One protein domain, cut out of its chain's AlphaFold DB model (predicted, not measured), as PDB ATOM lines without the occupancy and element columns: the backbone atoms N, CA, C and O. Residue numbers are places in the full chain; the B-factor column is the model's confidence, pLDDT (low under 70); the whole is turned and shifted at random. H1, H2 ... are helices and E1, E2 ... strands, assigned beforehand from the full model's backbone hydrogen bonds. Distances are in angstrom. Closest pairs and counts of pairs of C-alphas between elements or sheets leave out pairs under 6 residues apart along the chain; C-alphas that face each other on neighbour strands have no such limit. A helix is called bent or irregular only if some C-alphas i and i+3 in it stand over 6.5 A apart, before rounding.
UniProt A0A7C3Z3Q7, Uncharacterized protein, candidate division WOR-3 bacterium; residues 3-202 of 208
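Overview. This is residues 3 to 202 of the 208 residues of an uncharacterized protein of candidate division WOR-3 bacterium (UniProt A0A7C3Z3Q7). One twisted sheet of seven strands makes the core, with helices over both faces: H1 and H3 over one, H4 and H5 side by side over the other. The sheet curls round H3, the longest helix; the short H6 and H7 sit at one end of the long strands E5 and E6, and residues 55 to 60 stick out. The printed part has 200 residues, with seven named helices and seven named strands in the order H1 H2 H3 E1 E2 E3 H4 E4 H5 E5 H6 H7 E6 E7. The sheet, E1 E2 E3 E4 E5 E6 E7 across, is mixed; the class is mixed, helices and strands. The whole is compact, with a radius of gyration of the C-alphas of 17.2 A, and spans 54 by 37 by 35 A.

Along the chain. H1, residues 3 to 9, begins with C-alpha 3 at (47.319, -1.040, -39.772); it is only just irregular, C-alphas 3 and 6 being 6.7 A apart. H2 is residues 14 to 17, and H3 residues 25 to 39, 21.6 A long. E1 is residues 43 to 47, E2 66 to 70, and E3 73 to 82, 28.7 A. H4 is residues 86 to 97, 16.6 A; E4 is 109 to 115, 20.0 A; H5 is 135 to 142. E5, residues 152 to 162, is 32.4 A long. H6 is residues 169 to 172 and H7 174 to 177. E6, residues 178 to 189, is 31.5 A long and bends by 60 degrees at residue 181. E7, residues 192 to 201, ends with C-alpha 201 at (60.142, -17.366, -34.583).

Arrangement. E1 E2 E3 form a meander, each strand the antiparallel neighbour of the one before, with N 46 and O 67 at 2.9 A and N 68 and O 76 at 2.8 A. E3, H4, E4 and E4, H5, E5 are strand-helix-strand units, parallel neighbour strands with a helix between, both crossovers right-handed; N 111 and O 77 are 2.8 A apart, N 156 and O 112 2.7 A. E6 is antiparallel to E5, N 157 and O 184 at 2.8 A, and forms a hairpin with E7, N 185 and O 197 at 2.8 A. H1, at a height of 8.5 A over the sheet, is on the same face as H3. H4, at 8.9 A, and H5, at 8.1 A, are on the opposite face and touch at Gly 94 and Leu 142, their closest C-alphas, 6.5 A apart, at a shallow tilt of 23 degrees. H2 touches residues 27 to 31 of H3, the closest C-alphas being Ala 17 and Leu 28, 6.8 A; H2 and H7 only graze the sheet. H6 is not on it and only just touches H7, only at the corner, with 3 pairs of C-alphas within 8 A; the closest are Arg 170 and Tyr 176, 5.0 A. Every O i to N i+4 pair is within hydrogen-bond range in H3, H4 and H5, and 2 of 3 in H1; H2, H6 and H7 are too short for such a pair.

Size, cuts and confidence. The C-alphas farthest apart, Glu 102 and Met 166, are 54.1 A apart. The printed part has no cut; the links E1 to E2, H4 to E4 and E4 to H5 are long. Residue 3 and residues 54 to 61 have pLDDT under 70.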
ATOM      1  N   GLU A   3      45.870  -0.895 -40.052       54.03
ATOM      2  CA  GLU A   3      47.319  -1.040 -39.772       54.03
ATOM      3  C   GLU A   3      47.621  -1.567 -38.355       54.03
ATOM      4  O   GLU A   3      48.691  -2.123 -38.106       54.03
ATOM      5  N   ASN A   4      46.663  -1.442 -37.432       79.44
ATOM      6  CA  ASN A   4      46.799  -1.891 -36.050       79.44
ATOM      7  C   ASN A   4      46.408  -3.372 -35.875       79.44
ATOM      8  O   ASN A   4      46.782  -3.987 -34.885       79.44
ATOM      9  N   LEU A   5      45.680  -3.990 -36.814       90.00
ATOM     10  CA  LEU A   5      45.140  -5.334 -36.580       90.00
ATOM     11  C   LEU A   5      46.242  -6.404 -36.559       90.00
ATOM     12  O   LEU A   5      46.335  -7.153 -35.590       90.00
ATOM     13  N   LEU A   6      47.115  -6.430 -37.577       94.75
ATOM     14  CA  LEU A   6      48.257  -7.354 -37.610       94.75
ATOM     15  C   LEU A   6      49.287  -7.032 -36.514       94.75
ATOM     16  O   LEU A   6      49.824  -7.946 -35.895       94.75
ATOM     17  N   GLU A   7      49.521  -5.744 -36.235       93.12
ATOM     18  CA  GLU A   7      50.428  -5.324 -35.159       93.12
ATOM     19  C   GLU A   7      49.921  -5.798 -33.794       93.12
ATOM     20  O   GLU A   7      50.661  -6.408 -33.030       93.12
ATOM     21  N   SER A   8      48.638  -5.585 -33.498       94.44
ATOM     22  CA  SER A   8      48.012  -6.045 -32.260       94.44
ATOM     23  C   SER A   8      48.105  -7.562 -32.115       94.44
ATOM     24  O   SER A   8      48.327  -8.061 -31.011       94.44
ATOM     25  N   LEU A   9      47.978  -8.295 -33.223       95.44
ATOM     26  CA  LEU A   9      48.022  -9.752 -33.260       95.44
ATOM     27  C   LEU A   9      49.397 -10.330 -32.886       95.44
ATOM     28  O   LEU A   9      49.475 -11.491 -32.486       95.44
ATOM     29  N   LYS A  10      50.475  -9.532 -32.898       94.00
ATOM     30  CA  LYS A  10      51.766  -9.918 -32.294       94.00
ATOM     31  C   LYS A  10      51.666 -10.209 -30.797       94.00
ATOM     32  O   LYS A  10      52.480 -10.968 -30.287       94.00
ATOM     33  N   ASN A  11      50.680  -9.632 -30.109       94.94
ATOM     34  CA  ASN A  11      50.467  -9.843 -28.676       94.94
ATOM     35  C   ASN A  11      49.733 -11.155 -28.359       94.94
ATOM     36  O   ASN A  11      49.502 -11.449 -27.187       94.94
ATOM     37  N   ALA A  12      49.325 -11.934 -29.367       97.25
ATOM     38  CA  ALA A  12      48.864 -13.292 -29.118       97.25
ATOM     39  C   ALA A  12      50.026 -14.148 -28.585       97.25
ATOM     40  O   ALA A  12      51.184 -13.921 -28.937       97.25
ATOM     41  N   SER A  13      49.717 -15.160 -27.772       96.56
ATOM     42  CA  SER A  13      50.708 -16.051 -27.149       96.56
ATOM     43  C   SER A  13      51.316 -17.051 -28.141       96.56
ATOM     44  O   SER A  13      51.205 -18.271 -27.995       96.56
ATOM     45  N   TRP A  14      51.953 -16.552 -29.199       97.19
ATOM     46  CA  TRP A  14      52.548 -17.354 -30.264       97.19
ATOM     47  C   TRP A  14      53.668 -18.275 -29.773       97.19
ATOM     48  O   TRP A  14      53.928 -19.315 -30.379       97.19
ATOM     49  N   GLU A  15      54.294 -17.974 -28.636       95.31
ATOM     50  CA  GLU A  15      55.223 -18.881 -27.966       95.31
ATOM     51  C   GLU A  15      54.576 -20.216 -27.573       95.31
ATOM     52  O   GLU A  15      55.271 -21.235 -27.540       95.31
ATOM     53  N   VAL A  16      53.262 -20.236 -27.320       95.88
ATOM     54  CA  VAL A  16      52.496 -21.465 -27.075       95.88
ATOM     55  C   VAL A  16      52.395 -22.277 -28.362       95.88
ATOM     56  O   VAL A  16      52.701 -23.470 -28.344       95.88
ATOM     57  N   ALA A  17      52.069 -21.647 -29.496       95.56
ATOM     58  CA  ALA A  17      52.057 -22.321 -30.798       95.56
ATOM     59  C   ALA A  17      53.434 -22.913 -31.138       95.56
ATOM     60  O   ALA A  17      53.528 -24.056 -31.577       95.56
ATOM     61  N   LEU A  18      54.523 -22.190 -30.850       95.44
ATOM     62  CA  LEU A  18      55.885 -22.667 -31.114       95.44
ATOM     63  C   LEU A  18      56.351 -23.823 -30.204       95.44
ATOM     64  O   LEU A  18      57.383 -24.454 -30.473       95.44
ATOM     65  N   LYS A  19      55.607 -24.105 -29.129       93.31
ATOM     66  CA  LYS A  19      55.872 -25.176 -28.152       93.31
ATOM     67  C   LYS A  19      54.804 -26.277 -28.150       93.31
ATOM     68  O   LYS A  19      54.972 -27.261 -27.430       93.31
ATOM     69  N   THR A  20      53.755 -26.141 -28.957       92.62
ATOM     70  CA  THR A  20      52.695 -27.145 -29.109       92.62
ATOM     71  C   THR A  20      52.972 -27.984 -30.349       92.62
ATOM     72  O   THR A  20      53.392 -27.467 -31.377       92.62
ATOM     73  N   TYR A  21      52.825 -29.302 -30.235       90.81
ATOM     74  CA  TYR A  21      53.181 -30.239 -31.295       90.81
ATOM     75  C   TYR A  21      51.963 -31.069 -31.689       90.81
ATOM     76  O   TYR A  21      51.407 -31.775 -30.847       90.81
ATOM     77  N   GLY A  22      51.629 -31.097 -32.978       87.88
ATOM     78  CA  GLY A  22      50.552 -31.937 -33.490       87.88
ATOM     79  C   GLY A  22      49.762 -31.304 -34.633       87.88
ATOM     80  O   GLY A  22      50.292 -30.551 -35.452       87.88
ATOM     81  N   ASN A  23      48.481 -31.673 -34.696       79.38
ATOM     82  CA  ASN A  23      47.468 -31.096 -35.579       79.38
ATOM     83  C   ASN A  23      46.845 -29.887 -34.859       79.38
ATOM     84  O   ASN A  23      45.731 -29.962 -34.373       79.38
ATOM     85  N   ASP A  24      47.618 -28.817 -34.675       86.94
ATOM     86  CA  ASP A  24      47.381 -27.747 -33.686       86.94
ATOM     87  C   ASP A  24      46.102 -26.892 -33.895       86.94
ATOM     88  O   ASP A  24      45.982 -25.826 -33.303       86.94
ATOM     89  N   HIS A  25      45.138 -27.335 -34.707       93.88
ATOM     90  CA  HIS A  25      43.923 -26.623 -35.113       93.88
ATOM     91  C   HIS A  25      43.198 -25.916 -33.951       93.88
ATOM     92  O   HIS A  25      43.162 -24.688 -33.917       93.88
ATOM     93  N   SER A  26      42.691 -26.655 -32.957       94.38
ATOM     94  CA  SER A  26      41.956 -26.052 -31.829       94.38
ATOM     95  C   SER A  26      42.829 -25.140 -30.967       94.38
ATOM     96  O   SER A  26      42.357 -24.122 -30.472       94.38
ATOM     97  N   THR A  27      44.115 -25.463 -30.806       95.50
ATOM     98  CA  THR A  27      45.053 -24.597 -30.078       95.50
ATOM     99  C   THR A  27      45.226 -23.262 -30.795       95.50
ATOM    100  O   THR A  27      45.183 -22.216 -30.159       95.50
ATOM    101  N   LEU A  28      45.400 -23.285 -32.115       97.12
ATOM    102  CA  LEU A  28      45.604 -22.092 -32.931       97.12
ATOM    103  C   LEU A  28      44.354 -21.203 -32.965       97.12
ATOM    104  O   LEU A  28      44.492 -19.986 -32.843       97.12
ATOM    105  N   ILE A  29      43.155 -21.795 -33.037       97.31
ATOM    106  CA  ILE A  29      41.887 -21.064 -32.868       97.31
ATOM    107  C   ILE A  29      41.869 -20.378 -31.500       97.31
ATOM    108  O   ILE A  29      41.687 -19.162 -31.426       97.31
ATOM    109  N   GLY A  30      42.152 -21.129 -30.430       97.62
ATOM    110  CA  GLY A  30      42.163 -20.608 -29.064       97.62
ATOM    111  C   GLY A  30      43.139 -19.446 -28.855       97.62
ATOM    112  O   GLY A  30      42.810 -18.497 -28.151       97.62
ATOM    113  N   LEU A  31      44.313 -19.459 -29.499       97.88
ATOM    114  CA  LEU A  31      45.273 -18.348 -29.425       97.88
ATOM    115  C   LEU A  31      44.750 -17.074 -30.099       97.88
ATOM    116  O   LEU A  31      44.888 -15.986 -29.537       97.88
ATOM    117  N   ILE A  32      44.124 -17.204 -31.271       98.12
ATOM    118  CA  ILE A  32      43.518 -16.071 -31.988       98.12
ATOM    119  C   ILE A  32      42.329 -15.524 -31.193       98.12
ATOM    120  O   ILE A  32      42.232 -14.318 -30.968       98.12
ATOM    121  N   VAL A  33      41.446 -16.400 -30.713       97.81
ATOM    122  CA  VAL A  33      40.297 -16.017 -29.883       97.81
ATOM    123  C   VAL A  33      40.765 -15.328 -28.602       97.81
ATOM    124  O   VAL A  33      40.289 -14.240 -28.288       97.81
ATOM    125  N   SER A  34      41.744 -15.897 -27.896       98.12
ATOM    126  CA  SER A  34      42.300 -15.309 -26.675       98.12
ATOM    127  C   SER A  34      42.873 -13.916 -26.925       98.12
ATOM    128  O   SER A  34      42.623 -13.012 -26.133       98.12
ATOM    129  N   TRP A  35      43.607 -13.710 -28.023       97.50
ATOM    130  CA  TRP A  35      44.084 -12.378 -28.401       97.50
ATOM    131  C   TRP A  35      42.927 -11.388 -28.565       97.50
ATOM    132  O   TRP A  35      42.961 -10.293 -28.000       97.50
ATOM    133  N   TRP A  36      41.888 -11.774 -29.304       97.62
ATOM    134  CA  TRP A  36      40.756 -10.894 -29.569       97.62
ATOM    135  C   TRP A  36      40.030 -10.510 -28.279       97.62
ATOM    136  O   TRP A  36      39.877  -9.321 -27.991       97.62
ATOM    137  N   VAL A  37      39.642 -11.502 -27.474       97.44
ATOM    138  CA  VAL A  37      38.866 -11.305 -26.240       97.44
ATOM    139  C   VAL A  37      39.648 -10.501 -25.201       97.44
ATOM    140  O   VAL A  37      39.087  -9.625 -24.550       97.44
ATOM    141  N   LEU A  38      40.956 -10.736 -25.064       96.94
ATOM    142  CA  LEU A  38      41.774 -10.022 -24.079       96.94
ATOM    143  C   LEU A  38      42.159  -8.604 -24.518       96.94
ATOM    144  O   LEU A  38      42.548  -7.791 -23.683       96.94
ATOM    145  N   SER A  39      42.046  -8.278 -25.808       94.88
ATOM    146  CA  SER A  39      42.478  -6.973 -26.325       94.88
ATOM    147  C   SER A  39      41.560  -5.805 -25.941       94.88
ATOM    148  O   SER A  39      42.025  -4.666 -25.903       94.88
ATOM    149  N   LYS A  40      40.271  -6.051 -25.659       94.81
ATOM    150  CA  LYS A  40      39.319  -5.044 -25.156       94.81
ATOM    151  C   LYS A  40      38.195  -5.693 -24.347       94.81
ATOM    152  O   LYS A  40      37.733  -6.775 -24.676       94.81
ATOM    153  N   ARG A  41      37.666  -4.970 -23.353       95.50
ATOM    154  CA  ARG A  41      36.631  -5.465 -22.423       95.50
ATOM    155  C   ARG A  41      35.318  -5.906 -23.086       95.50
ATOM    156  O   ARG A  41      34.650  -6.783 -22.559       95.50
ATOM    157  N   ASN A  42      34.919  -5.273 -24.186       97.12
ATOM    158  CA  ASN A  42      33.663  -5.552 -24.892       97.12
ATOM    159  C   ASN A  42      33.833  -6.522 -26.074       97.12
ATOM    160  O   ASN A  42      32.926  -6.630 -26.897       97.12
ATOM    161  N   ARG A  43      34.989  -7.185 -26.192       97.50
ATOM    162  CA  ARG A  43      35.248  -8.187 -27.226       97.50
ATOM    163  C   ARG A  43      34.964  -9.584 -26.704       97.50
ATOM    164  O   ARG A  43      35.348  -9.934 -25.594       97.50
ATOM    165  N   PHE A  44      34.321 -10.391 -27.532       96.81
ATOM    166  CA  PHE A  44      34.061 -11.804 -27.272       96.81
ATOM    167  C   PHE A  44      34.096 -12.585 -28.589       96.81
ATOM    168  O   PHE A  44      34.239 -12.000 -29.665       96.81
ATOM    169  N   ALA A  45      34.025 -13.911 -28.508       96.75
ATOM    170  CA  ALA A  45      34.035 -14.779 -29.676       96.75
ATOM    171  C   ALA A  45      33.005 -15.903 -29.541       96.75
ATOM    172  O   ALA A  45      32.683 -16.329 -28.432       96.75
ATOM    173  N   LEU A  46      32.523 -16.394 -30.680       94.88
ATOM    174  CA  LEU A  46      31.684 -17.586 -30.786       94.88
ATOM    175  C   LEU A  46      32.477 -18.675 -31.516       94.88
ATOM    176  O   LEU A  46      32.755 -18.526 -32.706       94.88
ATOM    177  N   GLU A  47      32.848 -19.749 -30.818       88.94
ATOM    178  CA  GLU A  47      33.540 -20.909 -31.402       88.94
ATOM    179  C   GLU A  47      32.554 -21.927 -31.989       88.94
ATOM    180  O   GLU A  47      31.424 -22.062 -31.517       88.94
ATOM    181  N   GLY A  48      32.976 -22.645 -33.037       77.50
ATOM    182  CA  GLY A  48      32.058 -23.463 -33.837       77.50
ATOM    183  C   GLY A  48      30.962 -22.600 -34.466       77.50
ATOM    184  O   GLY A  48      29.799 -23.007 -34.498       77.50
ATOM    185  N   GLY A  49      31.357 -21.388 -34.873       72.06
ATOM    186  CA  GLY A  49      30.508 -20.221 -35.068       72.06
ATOM    187  C   GLY A  49      29.364 -20.380 -36.079       72.06
ATOM    188  O   GLY A  49      29.201 -21.420 -36.736       72.06
ATOM    189  N   PRO A  50      28.538 -19.330 -36.216       77.31
ATOM    190  CA  PRO A  50      27.369 -19.345 -37.086       77.31
ATOM    191  C   PRO A  50      27.749 -19.546 -38.559       77.31
ATOM    192  O   PRO A  50      28.875 -19.276 -38.986       77.31
ATOM    193  N   SER A  51      26.796 -20.045 -39.348       83.62
ATOM    194  CA  SER A  51      26.957 -20.151 -40.796       83.62
ATOM    195  C   SER A  51      26.703 -18.810 -41.483       83.62
ATOM    196  O   SER A  51      25.898 -18.013 -41.016       83.62
ATOM    197  N   PHE A  52      27.334 -18.573 -42.636       79.06
ATOM    198  CA  PHE A  52      27.085 -17.372 -43.458       79.06
ATOM    199  C   PHE A  52      25.708 -17.354 -44.162       79.06
ATOM    200  O   PHE A  52      25.383 -16.385 -44.849       79.06
ATOM    201  N   GLY A  53      24.922 -18.431 -44.048       78.12
ATOM    202  CA  GLY A  53      23.625 -18.599 -44.710       78.12
ATOM    203  C   GLY A  53      23.013 -19.982 -44.481       78.12
ATOM    204  O   GLY A  53      23.629 -20.851 -43.840       78.12
ATOM    205  N   TYR A  54      21.814 -20.201 -45.027       68.31
ATOM    206  CA  TYR A  54      21.127 -21.493 -44.954       68.31
ATOM    207  C   TYR A  54      21.637 -22.436 -46.050       68.31
ATOM    208  O   TYR A  54      21.742 -22.073 -47.220       68.31
ATOM    209  N   ARG A  55      21.947 -23.685 -45.696       67.50
ATOM    210  CA  ARG A  55      22.394 -24.709 -46.654       67.50
ATOM    211  C   ARG A  55      21.531 -25.950 -46.527       67.50
ATOM    212  O   ARG A  55      21.280 -26.425 -45.417       67.50
ATOM    213  N   LYS A  56      21.111 -26.516 -47.665       59.75
ATOM    214  CA  LYS A  56      20.452 -27.827 -47.667       59.75
ATOM    215  C   LYS A  56      21.427 -28.881 -47.138       59.75
ATOM    216  O   LYS A  56      22.641 -28.811 -47.352       59.75
ATOM    217  N   ARG A  57      20.890 -29.890 -46.451       52.31
ATOM    218  CA  ARG A  57      21.670 -31.024 -45.941       52.31
ATOM    219  C   ARG A  57      22.441 -31.676 -47.099       52.31
ATOM    220  O   ARG A  57      21.826 -32.130 -48.055       52.31
ATOM    221  N   GLY A  58      23.770 -31.726 -46.995       52.53
ATOM    222  CA  GLY A  58      24.653 -32.305 -48.020       52.53
ATOM    223  C   GLY A  58      25.453 -31.292 -48.848       52.53
ATOM    224  O   GLY A  58      26.427 -31.687 -49.476       52.53
ATOM    225  N   GLU A  59      25.146 -29.991 -48.785       62.34
ATOM    226  CA  GLU A  59      25.867 -28.941 -49.537       62.34
ATOM    227  C   GLU A  59      27.145 -28.422 -48.837       62.34
ATOM    228  O   GLU A  59      27.737 -27.421 -49.244       62.34
ATOM    229  N   GLY A  60      27.596 -29.114 -47.786       57.50
ATOM    230  CA  GLY A  60      28.706 -28.695 -46.926       57.50
ATOM    231  C   GLY A  60      28.269 -27.780 -45.774       57.50
ATOM    232  O   GLY A  60      27.181 -27.208 -45.780       57.50
ATOM    233  N   ARG A  61      29.117 -27.676 -44.741       64.19
ATOM    234  CA  ARG A  61      28.881 -26.792 -43.588       64.19
ATOM    235  C   ARG A  61      29.371 -25.384 -43.926       64.19
ATOM    236  O   ARG A  61      30.508 -25.226 -44.361       64.19
ATOM    237  N   GLY A  62      28.507 -24.388 -43.744       76.06
ATOM    238  CA  GLY A  62      28.829 -22.970 -43.943       76.06
ATOM    239  C   GLY A  62      29.420 -22.292 -42.706       76.06
ATOM    240  O   GLY A  62      29.484 -21.071 -42.670       76.06
ATOM    241  N   ASN A  63      29.778 -23.069 -41.686       88.81
ATOM    242  CA  ASN A  63      30.261 -22.578 -40.402       88.81
ATOM    243  C   ASN A  63      31.727 -22.153 -40.487       88.81
ATOM    244  O   ASN A  63      32.530 -22.777 -41.193       88.81
ATOM    245  N   CYS A  64      32.049 -21.109 -39.732       93.62
ATOM    246  CA  CYS A  64      33.420 -20.721 -39.444       93.62
ATOM    247  C   CYS A  64      33.946 -21.427 -38.195       93.62
ATOM    248  O   CYS A  64      33.166 -21.956 -37.398       93.62
ATOM    249  N   ASP A  65      35.266 -21.422 -38.026       95.81
ATOM    250  CA  ASP A  65      35.889 -21.955 -36.815       95.81
ATOM    251  C   ASP A  65      35.597 -21.047 -35.615       95.81
ATOM    252  O   ASP A  65      35.205 -21.530 -34.549       95.81
ATOM    253  N   ALA A  66      35.693 -19.727 -35.811       96.94
ATOM    254  CA  ALA A  66      35.217 -18.746 -34.841       96.94
ATOM    255  C   ALA A  66      34.731 -17.444 -35.494       96.94
ATOM    256  O   ALA A  66      35.231 -17.015 -36.536       96.94
ATOM    257  N   LEU A  67      33.787 -16.784 -34.825       96.94
ATOM    258  CA  LEU A  67      33.359 -15.417 -35.120       96.94
ATOM    259  C   LEU A  67      33.846 -14.485 -34.007       96.94
ATOM    260  O   LEU A  67      33.697 -14.804 -32.829       96.94
ATOM    261  N   LEU A  68      34.416 -13.340 -34.372       97.44
ATOM    262  CA  LEU A  68      34.935 -12.317 -33.464       97.44
ATOM    263  C   LEU A  68      33.955 -11.149 -33.389       97.44
ATOM    264  O   LEU A  68      33.590 -10.589 -34.425       97.44
ATOM    265  N   LEU A  69      33.556 -10.766 -32.177       97.06
ATOM    266  CA  LEU A  69      32.542  -9.738 -31.929       97.06
ATOM    267  C   LEU A  69      33.087  -8.609 -31.051       97.06
ATOM    268  O   LEU A  69      33.968  -8.829 -30.215       97.06
ATOM    269  N   GLU A  70      32.562  -7.400 -31.240       97.00
ATOM    270  CA  GLU A  70      32.822  -6.227 -30.395       97.00
ATOM    271  C   GLU A  70      31.495  -5.503 -30.132       97.00
ATOM    272  O   GLU A  70      30.894  -4.959 -31.056       97.00
ATOM    273  N   GLY A  71      31.025  -5.504 -28.879       95.44
ATOM    274  CA  GLY A  71      29.643  -5.107 -28.583       95.44
ATOM    275  C   GLY A  71      28.646  -6.061 -29.252       95.44
ATOM    276  O   GLY A  71      28.831  -7.269 -29.181       95.44
ATOM    277  N   ASP A  72      27.634  -5.528 -29.933       91.00
ATOM    278  CA  ASP A  72      26.604  -6.340 -30.604       91.00
ATOM    279  C   ASP A  72      26.935  -6.662 -32.077       91.00
ATOM    280  O   ASP A  72      26.119  -7.239 -32.792       91.00
ATOM    281  N   GLU A  73      28.130  -6.297 -32.553       95.81
ATOM    282  CA  GLU A  73      28.507  -6.410 -33.965       95.81
ATOM    283  C   GLU A  73      29.504  -7.547 -34.223       95.81
ATOM    284  O   GLU A  73      30.512  -7.699 -33.522       95.81
ATOM    285  N   ALA A  74      29.282  -8.295 -35.308       95.31
ATOM    286  CA  ALA A  74      30.279  -9.203 -35.861       95.31
ATOM    287  C   ALA A  74      31.384  -8.398 -36.557       95.31
ATOM    288  O   ALA A  74      31.110  -7.615 -37.467       95.31
ATOM    289  N   LYS A  75      32.641  -8.593 -36.151       96.69
ATOM    290  CA  LYS A  75      33.802  -7.851 -36.669       96.69
ATOM    291  C   LYS A  75      34.714  -8.692 -37.543       96.69
ATOM    292  O   LYS A  75      35.152  -8.221 -38.591       96.69
ATOM    293  N   GLY A  76      34.985  -9.926 -37.131       96.94
ATOM    294  CA  GLY A  76      35.934 -10.794 -37.817       96.94
ATOM    295  C   GLY A  76      35.450 -12.228 -37.943       96.94
ATOM    296  O   GLY A  76      34.752 -12.727 -37.066       96.94
ATOM    297  N   VAL A  77      35.866 -12.910 -39.005       97.31
ATOM    298  CA  VAL A  77      35.715 -14.365 -39.149       97.31
ATOM    299  C   VAL A  77      37.083 -15.038 -39.086       97.31
ATOM    300  O   VAL A  77      38.044 -14.532 -39.662       97.31
ATOM    301  N   VAL A  78      37.191 -16.161 -38.378       98.00
ATOM    302  CA  VAL A  78      38.433 -16.925 -38.215       98.00
ATOM    303  C   VAL A  78      38.289 -18.293 -38.857       98.00
ATOM    304  O   VAL A  78      37.289 -18.987 -38.668       98.00
ATOM    305  N   GLU A  79      39.331 -18.677 -39.578       97.38
ATOM    306  CA  GLU A  79      39.517 -20.005 -40.135       97.38
ATOM    307  C   GLU A  79      40.945 -20.478 -39.889       97.38
ATOM    308  O   GLU A  79      41.913 -19.746 -40.110       97.38
ATOM    309  N   VAL A  80      41.083 -21.725 -39.466       96.75
ATOM    310  CA  VAL A  80      42.360 -22.387 -39.238       96.75
ATOM    311  C   VAL A  80      42.351 -23.694 -40.006       96.75
ATOM    312  O   VAL A  80      41.572 -24.587 -39.718       96.75
ATOM    313  N   GLU A  81      43.236 -23.876 -40.976       94.75
ATOM    314  CA  GLU A  81      43.147 -25.068 -41.822       94.75
ATOM    315  C   GLU A  81      44.509 -25.554 -42.302       94.75
ATOM    316  O   GLU A  81      45.495 -24.820 -42.370       94.75
ATOM    317  N   ASN A  82      44.558 -26.831 -42.663       91.44
ATOM    318  CA  ASN A  82      45.643 -27.359 -43.452       91.44
ATOM    319  C   ASN A  82      45.774 -26.587 -44.764       91.44
ATOM    320  O   ASN A  82      44.827 -26.419 -45.534       91.44
ATOM    321  N   TRP A  83      46.996 -26.213 -45.076       89.69
ATOM    322  CA  TRP A  83      47.348 -25.502 -46.293       89.69
ATOM    323  C   TRP A  83      46.978 -26.218 -47.621       89.69
ATOM    324  O   TRP A  83      47.106 -25.602 -48.663       89.69
ATOM    325  N   ASP A  84      46.486 -27.468 -47.619       89.62
ATOM    326  CA  ASP A  84      46.037 -28.215 -48.807       89.62
ATOM    327  C   ASP A  84      44.603 -27.798 -49.183       89.62
ATOM    328  O   ASP A  84      44.152 -28.002 -50.305       89.62
ATOM    329  N   ASN A  85      43.877 -27.194 -48.237       91.69
ATOM    330  CA  ASN A  85      42.492 -26.759 -48.386       91.69
ATOM    331  C   ASN A  85      42.358 -25.226 -48.430       91.69
ATOM    332  O   ASN A  85      41.236 -24.714 -48.390       91.69
ATOM    333  N   TYR A  86      43.467 -24.480 -48.523       94.50
ATOM    334  CA  TYR A  86      43.470 -23.013 -48.440       94.50
ATOM    335  C   TYR A  86      42.489 -22.357 -49.420       94.50
ATOM    336  O   TYR A  86      41.727 -21.493 -49.005       94.50
ATOM    337  N   GLN A  87      42.421 -22.802 -50.681       95.19
ATOM    338  CA  GLN A  87      41.502 -22.229 -51.676       95.19
ATOM    339  C   GLN A  87      40.041 -22.345 -51.229       95.19
ATOM    340  O   GLN A  87      39.279 -21.380 -51.276       95.19
ATOM    341  N   LYS A  88      39.649 -23.528 -50.741       93.12
ATOM    342  CA  LYS A  88      38.296 -23.785 -50.232       93.12
ATOM    343  C   LYS A  88      37.975 -22.873 -49.048       93.12
ATOM    344  O   LYS A  88      36.855 -22.373 -48.964       93.12
ATOM    345  N   VAL A  89      38.934 -22.660 -48.151       94.19
ATOM    346  CA  VAL A  89      38.749 -21.822 -46.959       94.19
ATOM    347  C   VAL A  89      38.738 -20.334 -47.296       94.19
ATOM    348  O   VAL A  89      37.865 -19.625 -46.811       94.19
ATOM    349  N   ILE A  90      39.608 -19.861 -48.189       96.00
ATOM    350  CA  ILE A  90      39.583 -18.477 -48.685       96.00
ATOM    351  C   ILE A  90      38.230 -18.182 -49.346       96.00
ATOM    352  O   ILE A  90      37.593 -17.177 -49.036       96.00
ATOM    353  N   ASN A  91      37.726 -19.105 -50.170       94.00
ATOM    354  CA  ASN A  91      36.393 -18.986 -50.763       94.00
ATOM    355  C   ASN A  91      35.276 -19.010 -49.710       94.00
ATOM    356  O   ASN A  91      34.249 -18.356 -49.886       94.00
ATOM    357  N   LYS A  92      35.447 -19.757 -48.611       92.88
ATOM    358  CA  LYS A  92      34.505 -19.755 -47.484       92.88
ATOM    359  C   LYS A  92      34.491 -18.397 -46.776       92.88
ATOM    360  O   LYS A  92      33.404 -17.870 -46.562       92.88
ATOM    361  N   ILE A  93      35.652 -17.802 -46.497       95.56
ATOM    362  CA  ILE A  93      35.755 -16.441 -45.942       95.56
ATOM    363  C   ILE A  93      35.071 -15.429 -46.870       95.56
ATOM    364  O   ILE A  93      34.309 -14.593 -46.397       95.56
ATOM    365  N   GLY A  94      35.245 -15.546 -48.191       94.75
ATOM    366  CA  GLY A  94      34.537 -14.687 -49.150       94.75
ATOM    367  C   GLY A  94      33.017 -14.736 -49.020       94.75
ATOM    368  O   GLY A  94      32.360 -13.702 -49.064       94.75
ATOM    369  N   LYS A  95      32.446 -15.912 -48.738       92.75
ATOM    370  CA  LYS A  95      31.002 -16.029 -48.479       92.75
ATOM    371  C   LYS A  95      30.571 -15.323 -47.193       92.75
ATOM    372  O   LYS A  95      29.473 -14.784 -47.156       92.75
ATOM    373  N   PHE A  96      31.424 -15.275 -46.170       93.56
ATOM    374  CA  PHE A  96      31.174 -14.465 -44.971       93.56
ATOM    375  C   PHE A  96      31.248 -12.959 -45.246       93.56
ATOM    376  O   PHE A  96      30.611 -12.188 -44.539       93.56
ATOM    377  N   PHE A  97      31.971 -12.521 -46.278       94.19
ATOM    378  CA  PHE A  97      31.992 -11.115 -46.698       94.19
ATOM    379  C   PHE A  97      30.773 -10.693 -47.523       94.19
ATOM    380  O   PHE A  97      30.532  -9.494 -47.671       94.19
ATOM    381  N   THR A  98      29.976 -11.651 -47.998       91.12
ATOM    382  CA  THR A  98      28.658 -11.432 -48.617       91.12
ATOM    383  C   THR A  98      27.598 -12.304 -47.932       91.12
ATOM    384  O   THR A  98      27.059 -13.216 -48.568       91.12
ATOM    385  N   PRO A  99      27.341 -12.090 -46.630       87.44
ATOM    386  CA  PRO A  99      26.490 -12.983 -45.861       87.44
ATOM    387  C   PRO A  99      25.007 -12.769 -46.191       87.44
ATOM    388  O   PRO A  99      24.587 -11.669 -46.551       87.44
ATOM    389  N   GLU A 100      24.207 -13.822 -46.023       88.25
ATOM    390  CA  GLU A 100      22.742 -13.743 -46.135       88.25
ATOM    391  C   GLU A 100      22.110 -13.124 -44.878       88.25
ATOM    392  O   GLU A 100      21.102 -12.426 -44.968       88.25
ATOM    393  N   TYR A 101      22.711 -13.374 -43.710       87.88
ATOM    394  CA  TYR A 101      22.231 -12.903 -42.410       87.88
ATOM    395  C   TYR A 101      22.676 -11.464 -42.119       87.88
ATOM    396  O   TYR A 101      23.836 -11.105 -42.340       87.88
ATOM    397  N   GLU A 102      21.755 -10.647 -41.602       90.19
ATOM    398  CA  GLU A 102      21.968  -9.218 -41.336       90.19
ATOM    399  C   GLU A 102      23.075  -8.993 -40.298       90.19
ATOM    400  O   GLU A 102      23.935  -8.133 -40.474       90.19
ATOM    401  N   GLU A 103      23.115  -9.838 -39.270       90.44
ATOM    402  CA  GLU A 103      24.033  -9.776 -38.132       90.44
ATOM    403  C   GLU A 103      25.504  -9.953 -38.539       90.44
ATOM    404  O   GLU A 103      26.412  -9.609 -37.785       90.44
ATOM    405  N   LEU A 104      25.757 -10.488 -39.737       92.19
ATOM    406  CA  LEU A 104      27.098 -10.695 -40.279       92.19
ATOM    407  C   LEU A 104      27.525  -9.591 -41.254       92.19
ATOM    408  O   LEU A 104      28.697  -9.537 -41.629       92.19
ATOM    409  N   LYS A 105      26.627  -8.689 -41.676       91.94
ATOM    410  CA  LYS A 105      26.960  -7.635 -42.656       91.94
ATOM    411  C   LYS A 105      27.999  -6.639 -42.138       91.94
ATOM    412  O   LYS A 105      28.715  -6.041 -42.944       91.94
ATOM    413  N   SER A 106      28.119  -6.506 -40.817       94.50
ATOM    414  CA  SER A 106      29.127  -5.676 -40.155       94.50
ATOM    415  C   SER A 106      30.543  -6.255 -40.205       94.50
ATOM    416  O   SER A 106      31.466  -5.560 -39.799       94.50
ATOM    417  N   LEU A 107      30.747  -7.491 -40.690       95.12
ATOM    418  CA  LEU A 107      32.071  -8.119 -40.755       95.12
ATOM    419  C   LEU A 107      33.070  -7.243 -41.512       95.12
ATOM    420  O   LEU A 107      32.852  -6.903 -42.669       95.12
ATOM    421  N   GLU A 108      34.197  -6.917 -40.898       95.88
ATOM    422  CA  GLU A 108      35.210  -6.020 -41.464       95.88
ATOM    423  C   GLU A 108      36.404  -6.803 -42.023       95.88
ATOM    424  O   GLU A 108      37.004  -6.411 -43.030       95.88
ATOM    425  N   PHE A 109      36.746  -7.929 -41.391       97.56
ATOM    426  CA  PHE A 109      37.943  -8.685 -41.734       97.56
ATOM    427  C   PHE A 109      37.794 -10.202 -41.583       97.56
ATOM    428  O   PHE A 109      36.884 -10.718 -40.939       97.56
ATOM    429  N   GLY A 110      38.731 -10.927 -42.185       97.88
ATOM    430  CA  GLY A 110      38.931 -12.359 -41.995       97.88
ATOM    431  C   GLY A 110      40.339 -12.635 -41.481       97.88
ATOM    432  O   GLY A 110      41.275 -11.918 -41.831       97.88
ATOM    433  N   ILE A 111      40.500 -13.675 -40.671       98.38
ATOM    434  CA  ILE A 111      41.796 -14.231 -40.284       98.38
ATOM    435  C   ILE A 111      41.837 -15.671 -40.780       98.38
ATOM    436  O   ILE A 111      41.031 -16.498 -40.364       98.38
ATOM    437  N   LEU A 112      42.787 -15.965 -41.656       98.44
ATOM    438  CA  LEU A 112      43.100 -17.314 -42.094       98.44
ATOM    439  C   LEU A 112      44.461 -17.703 -41.536       98.44
ATOM    440  O   LEU A 112      45.455 -17.091 -41.912       98.44
ATOM    441  N   LEU A 113      44.529 -18.737 -40.702       98.31
ATOM    442  CA  LEU A 113      45.791 -19.372 -40.340       98.31
ATOM    443  C   LEU A 113      45.924 -20.710 -41.057       98.31
ATOM    444  O   LEU A 113      45.138 -21.629 -40.836       98.31
ATOM    445  N   VAL A 114      46.954 -20.835 -41.888       97.19
ATOM    446  CA  VAL A 114      47.301 -22.095 -42.540       97.19
ATOM    447  C   VAL A 114      48.578 -22.695 -41.987       97.19
ATOM    448  O   VAL A 114      49.519 -21.995 -41.606       97.19
ATOM    449  N   TYR A 115      48.614 -24.020 -41.938       95.38
ATOM    450  CA  TYR A 115      49.773 -24.764 -41.468       95.38
ATOM    451  C   TYR A 115      49.829 -26.151 -42.120       95.38
ATOM    452  O   TYR A 115      48.794 -26.681 -42.523       95.38
ATOM    453  N   PRO A 116      51.010 -26.779 -42.210       93.00
ATOM    454  CA  PRO A 116      51.116 -28.160 -42.655       93.00
ATOM    455  C   PRO A 116      50.771 -29.111 -41.500       93.00
ATOM    456  O   PRO A 116      51.347 -29.021 -40.408       93.00
ATOM    457  N   ILE A 117      49.875 -30.075 -41.732       84.56
ATOM    458  CA  ILE A 117      49.525 -31.078 -40.709       84.56
ATOM    459  C   ILE A 117      50.725 -31.989 -40.399       84.56
ATOM    460  O   ILE A 117      51.003 -32.294 -39.238       84.56
ATOM    461  N   GLY A 118      51.438 -32.460 -41.423       86.31
ATOM    462  CA  GLY A 118      52.433 -33.513 -41.257       86.31
ATOM    463  C   GLY A 118      53.469 -33.579 -42.375       86.31
ATOM    464  O   GLY A 118      53.360 -32.879 -43.379       86.31
ATOM    465  N   PRO A 119      54.488 -34.434 -42.211       88.62
ATOM    466  CA  PRO A 119      55.561 -34.539 -43.175       88.62
ATOM    467  C   PRO A 119      55.216 -35.555 -44.271       88.62
ATOM    468  O   PRO A 119      54.750 -36.664 -43.981       88.62
ATOM    469  N   SER A 120      55.517 -35.207 -45.519       86.75
ATOM    470  CA  SER A 120      55.343 -36.038 -46.711       86.75
ATOM    471  C   SER A 120      56.659 -36.711 -47.127       86.75
ATOM    472  O   SER A 120      57.735 -36.386 -46.623       86.75
ATOM    473  N   GLY A 121      56.584 -37.696 -48.028       87.38
ATOM    474  CA  GLY A 121      57.745 -38.462 -48.500       87.38
ATOM    475  C   GLY A 121      58.058 -39.715 -47.670       87.38
ATOM    476  O   GLY A 121      57.289 -40.131 -46.802       87.38
ATOM    477  N   ARG A 122      59.191 -40.364 -47.971       85.44
ATOM    478  CA  ARG A 122      59.616 -41.643 -47.369       85.44
ATOM    479  C   ARG A 122      61.072 -41.592 -46.923       85.44
ATOM    480  O   ARG A 122      61.893 -40.930 -47.553       85.44
ATOM    481  N   GLY A 123      61.400 -42.341 -45.868       84.56
ATOM    482  CA  GLY A 123      62.781 -42.488 -45.407       84.56
ATOM    483  C   GLY A 123      63.456 -41.135 -45.172       84.56
ATOM    484  O   GLY A 123      62.869 -40.241 -44.560       84.56
ATOM    485  N   ASN A 124      64.692 -40.991 -45.644       83.44
ATOM    486  CA  ASN A 124      65.490 -39.772 -45.467       83.44
ATOM    487  C   ASN A 124      64.957 -38.570 -46.266       83.44
ATOM    488  O   ASN A 124      65.312 -37.441 -45.957       83.44
ATOM    489  N   ASN A 125      64.047 -38.795 -47.219       85.12
ATOM    490  CA  ASN A 125      63.433 -37.740 -48.030       85.12
ATOM    491  C   ASN A 125      62.180 -37.140 -47.379       85.12
ATOM    492  O   ASN A 125      61.482 -36.337 -48.000       85.12
ATOM    493  N   ARG A 126      61.853 -37.576 -46.158       89.12
ATOM    494  CA  ARG A 126      60.687 -37.103 -45.427       89.12
ATOM    495  C   ARG A 126      60.889 -35.648 -45.009       89.12
ATOM    496  O   ARG A 126      61.884 -35.330 -44.365       89.12
ATOM    497  N   ARG A 127      59.941 -34.781 -45.359       90.44
ATOM    498  CA  ARG A 127      60.003 -33.338 -45.096       90.44
ATOM    499  C   ARG A 127      58.625 -32.783 -44.788       90.44
ATOM    500  O   ARG A 127      57.625 -33.339 -45.236       90.44
ATOM    501  N   VAL A 128      58.578 -31.696 -44.026       91.06
ATOM    502  CA  VAL A 128      57.386 -30.850 -44.035       91.06
ATOM    503  C   VAL A 128      57.405 -30.123 -45.379       91.06
ATOM    504  O   VAL A 128      58.468 -29.642 -45.773       91.06
ATOM    505  N   PRO A 129      56.311 -30.156 -46.139       89.25
ATOM    506  CA  PRO A 129      56.259 -29.430 -47.400       89.25
ATOM    507  C   PRO A 129      56.356 -27.894 -47.171       89.25
ATOM    508  O   PRO A 129      56.070 -27.417 -46.076       89.25
ATOM    509  N   GLU A 130      56.713 -27.127 -48.214       90.69
ATOM    510  CA  GLU A 130      56.712 -25.639 -48.235       90.69
ATOM    511  C   GLU A 130      55.365 -25.015 -48.669       90.69
ATOM    512  O   GLU A 130      54.727 -25.597 -49.552       90.69
ATOM    513  N   PRO A 131      54.931 -23.861 -48.107       92.56
ATOM    514  CA  PRO A 131      53.606 -23.289 -48.375       92.56
ATOM    515  C   PRO A 131      53.278 -23.220 -49.874       92.56
ATOM    516  O   PRO A 131      54.182 -22.926 -50.661       92.56
ATOM    517  N   PRO A 132      52.016 -23.472 -50.296       93.94
ATOM    518  CA  PRO A 132      51.649 -23.391 -51.707       93.94
ATOM    519  C   PRO A 132      52.076 -22.048 -52.304       93.94
ATOM    520  O   PRO A 132      51.787 -20.994 -51.738       93.94
ATOM    521  N   ALA A 133      52.785 -22.081 -53.435       94.50
ATOM    522  CA  ALA A 133      53.422 -20.890 -54.002       94.50
ATOM    523  C   ALA A 133      52.419 -19.783 -54.376       94.50
ATOM    524  O   ALA A 133      52.751 -18.603 -54.342       94.50
ATOM    525  N   ASP A 134      51.185 -20.162 -54.704       96.69
ATOM    526  CA  ASP A 134      50.084 -19.277 -55.078       96.69
ATOM    527  C   ASP A 134      49.180 -18.887 -53.894       96.69
ATOM    528  O   ASP A 134      48.242 -18.115 -54.077       96.69
ATOM    529  N   LEU A 135      49.442 -19.379 -52.675       97.12
ATOM    530  CA  LEU A 135      48.622 -19.121 -51.483       97.12
ATOM    531  C   LEU A 135      48.374 -17.624 -51.259       97.12
ATOM    532  O   LEU A 135      47.236 -17.194 -51.065       97.12
ATOM    533  N   VAL A 136      49.445 -16.829 -51.289       97.25
ATOM    534  CA  VAL A 136      49.375 -15.383 -51.038       97.25
ATOM    535  C   VAL A 136      48.658 -14.665 -52.183       97.25
ATOM    536  O   VAL A 136      47.873 -13.750 -51.935       97.25
ATOM    537  N   ASP A 137      48.864 -15.092 -53.430       97.19
ATOM    538  CA  ASP A 137      48.177 -14.511 -54.586       97.19
ATOM    539  C   ASP A 137      46.681 -14.848 -54.598       97.19
ATOM    540  O   ASP A 137      45.857 -13.975 -54.879       97.19
ATOM    541  N   TYR A 138      46.303 -16.061 -54.191       96.75
ATOM    542  CA  TYR A 138      44.902 -16.439 -54.012       96.75
ATOM    543  C   TYR A 138      44.238 -15.611 -52.900       96.75
ATOM    544  O   TYR A 138      43.122 -15.116 -53.061       96.75
ATOM    545  N   ALA A 139      44.949 -15.387 -51.790       97.12
ATOM    546  CA  ALA A 139      44.500 -14.539 -50.687       97.12
ATOM    547  C   ALA A 139      44.334 -13.064 -51.107       97.12
ATOM    548  O   ALA A 139      43.347 -12.420 -50.746       97.12
ATOM    549  N   LYS A 140      45.247 -12.533 -51.932       97.62
ATOM    550  CA  LYS A 140      45.101 -11.217 -52.582       97.62
ATOM    551  C   LYS A 140      43.865 -11.165 -53.475       97.62
ATOM    552  O   LYS A 140      43.116 -10.194 -53.412       97.62
ATOM    553  N   GLY A 141      43.606 -12.214 -54.253       96.94
ATOM    554  CA  GLY A 141      42.416 -12.310 -55.101       96.94
ATOM    555  C   GLY A 141      41.113 -12.044 -54.338       96.94
ATOM    556  O   GLY A 141      40.248 -11.322 -54.839       96.94
ATOM    557  N   LEU A 142      40.995 -12.538 -53.101       96.12
ATOM    558  CA  LEU A 142      39.793 -12.370 -52.279       96.12
ATOM    559  C   LEU A 142      39.444 -10.898 -52.008       96.12
ATOM    560  O   LEU A 142      38.287 -10.507 -52.122       96.12
ATOM    561  N   THR A 143      40.436 -10.082 -51.657       94.25
ATOM    562  CA  THR A 143      40.237  -8.668 -51.279       94.25
ATOM    563  C   THR A 143      40.433  -7.708 -52.449       94.25
ATOM    564  O   THR A 143      40.481  -6.498 -52.262       94.25
ATOM    565  N   SER A 144      40.593  -8.228 -53.666       93.00
ATOM    566  CA  SER A 144      40.798  -7.403 -54.856       93.00
ATOM    567  C   SER A 144      39.603  -6.486 -55.144       93.00
ATOM    568  O   SER A 144      38.477  -6.749 -54.715       93.00
ATOM    569  N   ASN A 145      39.844  -5.438 -55.939       81.00
ATOM    570  CA  ASN A 145      38.829  -4.448 -56.328       81.00
ATOM    571  C   ASN A 145      37.567  -5.046 -56.966       81.00
ATOM    572  O   ASN A 145      36.513  -4.420 -56.915       81.00
ATOM    573  N   SER A 146      37.659  -6.233 -57.568       82.50
ATOM    574  CA  SER A 146      36.526  -6.915 -58.196       82.50
ATOM    575  C   SER A 146      35.735  -7.826 -57.253       82.50
ATOM    576  O   SER A 146      34.694  -8.323 -57.666       82.50
ATOM    577  N   ASN A 147      36.211  -8.067 -56.025       87.50
ATOM    578  CA  ASN A 147      35.599  -9.009 -55.084       87.50
ATOM    579  C   ASN A 147      35.148  -8.308 -53.796       87.50
ATOM    580  O   ASN A 147      33.962  -8.030 -53.625       87.50
ATOM    581  N   HIS A 148      36.082  -8.001 -52.891       91.56
ATOM    582  CA  HIS A 148      35.770  -7.440 -51.572       91.56
ATOM    583  C   HIS A 148      36.754  -6.320 -51.168       91.56
ATOM    584  O   HIS A 148      37.470  -6.479 -50.180       91.56
ATOM    585  N   PRO A 149      36.803  -5.182 -51.893       86.19
ATOM    586  CA  PRO A 149      37.791  -4.115 -51.650       86.19
ATOM    587  C   PRO A 149      37.693  -3.475 -50.257       86.19
ATOM    588  O   PRO A 149      38.686  -3.099 -49.646       86.19
ATOM    589  N   SER A 150      36.489  -3.391 -49.686       89.56
ATOM    590  CA  SER A 150      36.303  -2.829 -48.342       89.56
ATOM    591  C   SER A 150      36.702  -3.777 -47.209       89.56
ATOM    592  O   SER A 150      36.640  -3.379 -46.047       89.56
ATOM    593  N   LYS A 151      37.075  -5.025 -47.517       95.25
ATOM    594  CA  LYS A 151      37.381  -6.054 -46.521       95.25
ATOM    595  C   LYS A 151      38.878  -6.284 -46.425       95.25
ATOM    596  O   LYS A 151      39.620  -6.190 -47.401       95.25
ATOM    597  N   THR A 152      39.303  -6.649 -45.226       96.88
ATOM    598  CA  THR A 152      40.695  -6.992 -44.939       96.88
ATOM    599  C   THR A 152      40.831  -8.496 -44.708       96.88
ATOM    600  O   THR A 152      39.993  -9.109 -44.051       96.88
ATOM    601  N   LEU A 153      41.908  -9.106 -45.202       98.12
ATOM    602  CA  LEU A 153      42.287 -10.476 -44.866       98.12
ATOM    603  C   LEU A 153      43.642 -10.468 -44.159       98.12
ATOM    604  O   LEU A 153      44.628  -9.975 -44.702       98.12
ATOM    605  N   ILE A 154      43.703 -11.053 -42.968       98.38
ATOM    606  CA  ILE A 154      44.962 -11.442 -42.340       98.38
ATOM    607  C   ILE A 154      45.232 -12.896 -42.709       98.38
ATOM    608  O   ILE A 154      44.486 -13.787 -42.312       98.38
ATOM    609  N   LEU A 155      46.312 -13.136 -43.447       98.50
ATOM    610  CA  LEU A 155      46.827 -14.476 -43.707       98.50
ATOM    611  C   LEU A 155      47.990 -14.749 -42.755       98.50
ATOM    612  O   LEU A 155      48.988 -14.035 -42.777       98.50
ATOM    613  N   LEU A 156      47.870 -15.791 -41.947       98.50
ATOM    614  CA  LEU A 156      48.912 -16.303 -41.072       98.50
ATOM    615  C   LEU A 156      49.407 -17.645 -41.608       98.50
ATOM    616  O   LEU A 156      48.611 -18.515 -41.955       98.50
ATOM    617  N   ILE A 157      50.719 -17.832 -41.638       97.88
ATOM    618  CA  ILE A 157      51.362 -19.069 -42.073       97.88
ATOM    619  C   ILE A 157      52.216 -19.581 -40.921       97.88
ATOM    620  O   ILE A 157      53.212 -18.957 -40.556       97.88
ATOM    621  N   LEU A 158      51.832 -20.721 -40.348       97.19
ATOM    622  CA  LEU A 158      52.664 -21.447 -39.393       97.19
ATOM    623  C   LEU A 158      53.527 -22.462 -40.145       97.19
ATOM    624  O   LEU A 158      53.046 -23.489 -40.628       97.19
ATOM    625  N   GLU A 159      54.827 -22.208 -40.177       95.25
ATOM    626  CA  GLU A 159      55.816 -23.120 -40.737       95.25
ATOM    627  C   GLU A 159      56.259 -24.148 -39.694       95.25
ATOM    628  O   GLU A 159      56.549 -23.822 -38.535       95.25
ATOM    629  N   LYS A 160      56.378 -25.407 -40.122       94.19
ATOM    630  CA  LYS A 160      56.948 -26.491 -39.315       94.19
ATOM    631  C   LYS A 160      58.132 -27.105 -40.048       94.19
ATOM    632  O   LYS A 160      58.179 -27.131 -41.269       94.19
ATOM    633  N   LYS A 161      59.070 -27.668 -39.296       92.38
ATOM    634  CA  LYS A 161      60.204 -28.424 -39.830       92.38
ATOM    635  C   LYS A 161      60.106 -29.874 -39.398       92.38
ATOM    636  O   LYS A 161      59.841 -30.153 -38.232       92.38
ATOM    637  N   PHE A 162      60.355 -30.797 -40.321       92.19
ATOM    638  CA  PHE A 162      60.472 -32.203 -39.956       92.19
ATOM    639  C   PHE A 162      61.791 -32.449 -39.219       92.19
ATOM    640  O   PHE A 162      62.870 -32.150 -39.730       92.19
ATOM    641  N   GLU A 163      61.698 -33.043 -38.038       89.19
ATOM    642  CA  GLU A 163      62.825 -33.511 -37.246       89.19
ATOM    643  C   GLU A 163      62.637 -34.997 -36.979       89.19
ATOM    644  O   GLU A 163      61.685 -35.420 -36.319       89.19
ATOM    645  N   ARG A 164      63.558 -35.818 -37.485       88.31
ATOM    646  CA  ARG A 164      63.526 -37.250 -37.207       88.31
ATOM    647  C   ARG A 164      63.893 -37.486 -35.746       88.31
ATOM    648  O   ARG A 164      65.046 -37.334 -35.358       88.31
ATOM    649  N   ILE A 165      62.912 -37.913 -34.960       88.00
ATOM    650  CA  ILE A 165      63.076 -38.173 -33.529       88.00
ATOM    651  C   ILE A 165      63.064 -39.679 -33.277       88.00
ATOM    652  O   ILE A 165      62.087 -40.369 -33.570       88.00
ATOM    653  N   MET A 166      64.163 -40.187 -32.713       88.00
ATOM    654  CA  MET A 166      64.390 -41.624 -32.503       88.00
ATOM    655  C   MET A 166      64.048 -42.107 -31.081       88.00
ATOM    656  O   MET A 166      63.990 -43.317 -30.840       88.00
ATOM    657  N   SER A 167      63.729 -41.203 -30.153       90.56
ATOM    658  CA  SER A 167      63.399 -41.515 -28.753       90.56
ATOM    659  C   SER A 167      62.391 -40.518 -28.155       90.56
ATOM    660  O   SER A 167      62.084 -39.489 -28.751       90.56
ATOM    661  N   GLY A 168      61.835 -40.830 -26.980       90.75
ATOM    662  CA  GLY A 168      60.908 -39.945 -26.263       90.75
ATOM    663  C   GLY A 168      59.466 -39.936 -26.792       90.75
ATOM    664  O   GLY A 168      59.110 -40.632 -27.747       90.75
ATOM    665  N   THR A 169      58.610 -39.141 -26.146       88.50
ATOM    666  CA  THR A 169      57.157 -39.079 -26.410       88.50
ATOM    667  C   THR A 169      56.834 -38.637 -27.837       88.50
ATOM    668  O   THR A 169      55.967 -39.220 -28.488       88.50
ATOM    669  N   ARG A 170      57.601 -37.681 -28.375       89.81
ATOM    670  CA  ARG A 170      57.429 -37.136 -29.731       89.81
ATOM    671  C   ARG A 170      57.710 -38.141 -30.856       89.81
ATOM    672  O   ARG A 170      57.239 -37.943 -31.970       89.81
ATOM    673  N   ARG A 171      58.421 -39.247 -30.600       87.25
ATOM    674  CA  ARG A 171      58.677 -40.273 -31.631       87.25
ATOM    675  C   ARG A 171      57.392 -40.937 -32.132       87.25
ATOM    676  O   ARG A 171      57.332 -41.334 -33.293       87.25
ATOM    677  N   ARG A 172      56.392 -41.103 -31.262       85.06
ATOM    678  CA  ARG A 172      55.264 -42.026 -31.487       85.06
ATOM    679  C   ARG A 172      54.290 -41.594 -32.583       85.06
ATOM    680  O   ARG A 172      53.579 -42.446 -33.100       85.06
ATOM    681  N   ASN A 173      54.263 -40.314 -32.952       83.94
ATOM    682  CA  ASN A 173      53.375 -39.800 -33.989       83.94
ATOM    683  C   ASN A 173      54.151 -38.879 -34.948       83.94
ATOM    684  O   ASN A 173      54.836 -37.966 -34.481       83.94
ATOM    685  N   PRO A 174      54.034 -39.070 -36.275       81.06
ATOM    686  CA  PRO A 174      54.598 -38.164 -37.269       81.06
ATOM    687  C   PRO A 174      54.295 -36.679 -37.070       81.06
ATOM    688  O   PRO A 174      55.158 -35.859 -37.362       81.06
ATOM    689  N   TYR A 175      53.112 -36.325 -36.564       81.94
ATOM    690  CA  TYR A 175      52.749 -34.926 -36.325       81.94
ATOM    691  C   TYR A 175      53.625 -34.287 -35.244       81.94
ATOM    692  O   TYR A 175      53.996 -33.125 -35.351       81.94
ATOM    693  N   TYR A 176      54.055 -35.058 -34.244       88.12
ATOM    694  CA  TYR A 176      54.929 -34.560 -33.176       88.12
ATOM    695  C   TYR A 176      56.390 -34.401 -33.618       88.12
ATOM    696  O   TYR A 176      57.192 -33.769 -32.924       88.12
ATOM    697  N   GLN A 177      56.734 -34.959 -34.781       88.81
ATOM    698  CA  GLN A 177      58.026 -34.797 -35.447       88.81
ATOM    699  C   GLN A 177      58.057 -33.563 -36.363       88.81
ATOM    700  O   GLN A 177      59.104 -33.243 -36.917       88.81
ATOM    701  N   CYS A 178      56.938 -32.850 -36.508       91.81
ATOM    702  CA  CYS A 178      56.886 -31.540 -37.146       91.81
ATOM    703  C   CYS A 178      57.041 -30.462 -36.076       91.81
ATOM    704  O   CYS A 178      56.110 -30.188 -35.325       91.81
ATOM    705  N   THR A 179      58.223 -29.864 -35.989       92.62
ATOM    706  CA  THR A 179      58.534 -28.818 -35.016       92.62
ATOM    707  C   THR A 179      58.115 -27.455 -35.559       92.62
ATOM    708  O   THR A 179      58.713 -27.021 -36.547       92.62
ATOM    709  N   PRO A 180      57.162 -26.744 -34.925       94.50
ATOM    710  CA  PRO A 180      56.862 -25.348 -35.243       94.50
ATOM    711  C   PRO A 180      58.120 -24.473 -35.261       94.50
ATOM    712  O   PRO A 180      58.946 -24.550 -34.345       94.50
ATOM    713  N   GLN A 181      58.278 -23.669 -36.309       95.44
ATOM    714  CA  GLN A 181      59.455 -22.824 -36.518       95.44
ATOM    715  C   GLN A 181      59.122 -21.343 -36.478       95.44
ATOM    716  O   GLN A 181      59.834 -20.584 -35.827       95.44
ATOM    717  N   LYS A 182      58.093 -20.921 -37.209       96.38
ATOM    718  CA  LYS A 182      57.846 -19.510 -37.491       96.38
ATOM    719  C   LYS A 182      56.372 -19.299 -37.792       96.38
ATOM    720  O   LYS A 182      55.745 -20.172 -38.386       96.38
ATOM    721  N   ILE A 183      55.851 -18.150 -37.388       97.75
ATOM    722  CA  ILE A 183      54.537 -17.661 -37.790       97.75
ATOM    723  C   ILE A 183      54.760 -16.362 -38.552       97.75
ATOM    724  O   ILE A 183      55.230 -15.379 -37.976       97.75
ATOM    725  N   GLU A 184      54.450 -16.372 -39.841       97.94
ATOM    726  CA  GLU A 184      54.416 -15.170 -40.673       97.94
ATOM    727  C   GLU A 184      52.988 -14.682 -40.830       97.94
ATOM    728  O   GLU A 184      52.065 -15.482 -40.940       97.94
ATOM    729  N   GLY A 185      52.808 -13.368 -40.829       98.06
ATOM    730  CA  GLY A 185      51.525 -12.720 -41.015       98.06
ATOM    731  C   GLY A 185      51.568 -11.718 -42.157       98.06
ATOM    732  O   GLY A 185      52.527 -10.960 -42.300       98.06
ATOM    733  N   TYR A 186      50.500 -11.698 -42.944       97.94
ATOM    734  CA  TYR A 186      50.272 -10.780 -44.050       97.94
ATOM    735  C   TYR A 186      48.948 -10.064 -43.824       97.94
ATOM    736  O   TYR A 186      47.914 -10.708 -43.662       97.94
ATOM    737  N   LEU A 187      48.973  -8.736 -43.844       97.69
ATOM    738  CA  LEU A 187      47.780  -7.903 -43.906       97.69
ATOM    739  C   LEU A 187      47.490  -7.618 -45.378       97.69
ATOM    740  O   LEU A 187      48.308  -6.991 -46.052       97.69
ATOM    741  N   ILE A 188      46.352  -8.087 -45.874       97.50
ATOM    742  CA  ILE A 188      45.985  -8.023 -47.286       97.50
ATOM    743  C   ILE A 188      44.693  -7.218 -47.435       97.50
ATOM    744  O   ILE A 188      43.692  -7.512 -46.780       97.50
ATOM    745  N   LYS A 189      44.717  -6.216 -48.314       95.88
ATOM    746  CA  LYS A 189      43.569  -5.369 -48.655       95.88
ATOM    747  C   LYS A 189      43.721  -4.835 -50.077       95.88
ATOM    748  O   LYS A 189      44.847  -4.644 -50.538       95.88
ATOM    749  N   ASP A 190      42.611  -4.623 -50.783       95.06
ATOM    750  CA  ASP A 190      42.588  -4.119 -52.165       95.06
ATOM    751  C   ASP A 190      43.481  -4.943 -53.117       95.06
ATOM    752  O   ASP A 190      44.129  -4.426 -54.030       95.06
ATOM    753  N   GLY A 191      43.579  -6.254 -52.864       95.62
ATOM    754  CA  GLY A 191      44.433  -7.176 -53.615       95.62
ATOM    755  C   GLY A 191      45.939  -6.977 -53.425       95.62
ATOM    756  O   GLY A 191      46.736  -7.500 -54.209       95.62
ATOM    757  N   LYS A 192      46.353  -6.237 -52.395       95.88
ATOM    758  CA  LYS A 192      47.752  -5.914 -52.096       95.88
ATOM    759  C   LYS A 192      48.129  -6.363 -50.694       95.88
ATOM    760  O   LYS A 192      47.308  -6.365 -49.782       95.88
ATOM    761  N   ILE A 193      49.403  -6.706 -50.521       97.00
ATOM    762  CA  ILE A 193      49.999  -6.852 -49.194       97.00
ATOM    763  C   ILE A 193      50.255  -5.439 -48.676       97.00
ATOM    764  O   ILE A 193      51.072  -4.711 -49.235       97.00
ATOM    765  N   ILE A 194      49.535  -5.058 -47.628       96.31
ATOM    766  CA  ILE A 194      49.709  -3.784 -46.928       96.31
ATOM    767  C   ILE A 194      50.863  -3.891 -45.931       96.31
ATOM    768  O   ILE A 194      51.642  -2.957 -45.770       96.31
ATOM    769  N   LYS A 195      50.992  -5.051 -45.275       96.38
ATOM    770  CA  LYS A 195      52.034  -5.313 -44.280       96.38
ATOM    771  C   LYS A 195      52.396  -6.795 -44.249       96.38
ATOM    772  O   LYS A 195      51.515  -7.639 -44.402       96.38
ATOM    773  N   GLN A 196      53.667  -7.101 -44.008       96.75
ATOM    774  CA  GLN A 196      54.162  -8.455 -43.759       96.75
ATOM    775  C   GLN A 196      55.054  -8.439 -42.522       96.75
ATOM    776  O   GLN A 196      55.959  -7.610 -42.433       96.75
ATOM    777  N   GLU A 197      54.822  -9.357 -41.584       96.06
ATOM    778  CA  GLU A 197      55.581  -9.438 -40.335       96.06
ATOM    779  C   GLU A 197      55.816 -10.883 -39.901       96.06
ATOM    780  O   GLU A 197      54.964 -11.753 -40.064       96.06
ATOM    781  N   THR A 198      56.966 -11.139 -39.281       97.19
ATOM    782  CA  THR A 198      57.161 -12.361 -38.495       97.19
ATOM    783  C   THR A 198      56.582 -12.129 -37.103       97.19
ATOM    784  O   THR A 198      57.104 -11.306 -36.354       97.19
ATOM    785  N   LEU A 199      55.504 -12.837 -36.760       96.75
ATOM    786  CA  LEU A 199      54.830 -12.701 -35.464       96.75
ATOM    787  C   LEU A 199      55.566 -13.456 -34.358       96.75
ATOM    788  O   LEU A 199      55.627 -12.999 -33.221       96.75
ATOM    789  N   ALA A 200      56.150 -14.603 -34.697       96.75
ATOM    790  CA  ALA A 200      57.011 -15.351 -33.798       96.75
ATOM    791  C   ALA A 200      57.970 -16.240 -34.580       96.75
ATOM    792  O   ALA A 200      57.632 -16.770 -35.639       96.75
ATOM    793  N   GLN A 201      59.158 -16.454 -34.024       96.12
ATOM    794  CA  GLN A 201      60.142 -17.366 -34.583       96.12
ATOM    795  C   GLN A 201      60.876 -18.094 -33.465       96.12
ATOM    796  O   GLN A 201      61.311 -17.503 -32.475       96.12
ATOM    797  N   ARG A 202      61.046 -19.401 -33.633       92.12
ATOM    798  CA  ARG A 202      61.861 -20.217 -32.749       92.12
ATOM    799  C   ARG A 202      63.319 -19.821 -32.949       92.12
ATOM    800  O   ARG A 202      63.877 -20.008 -34.031       92.12
TER     801      ARG A 202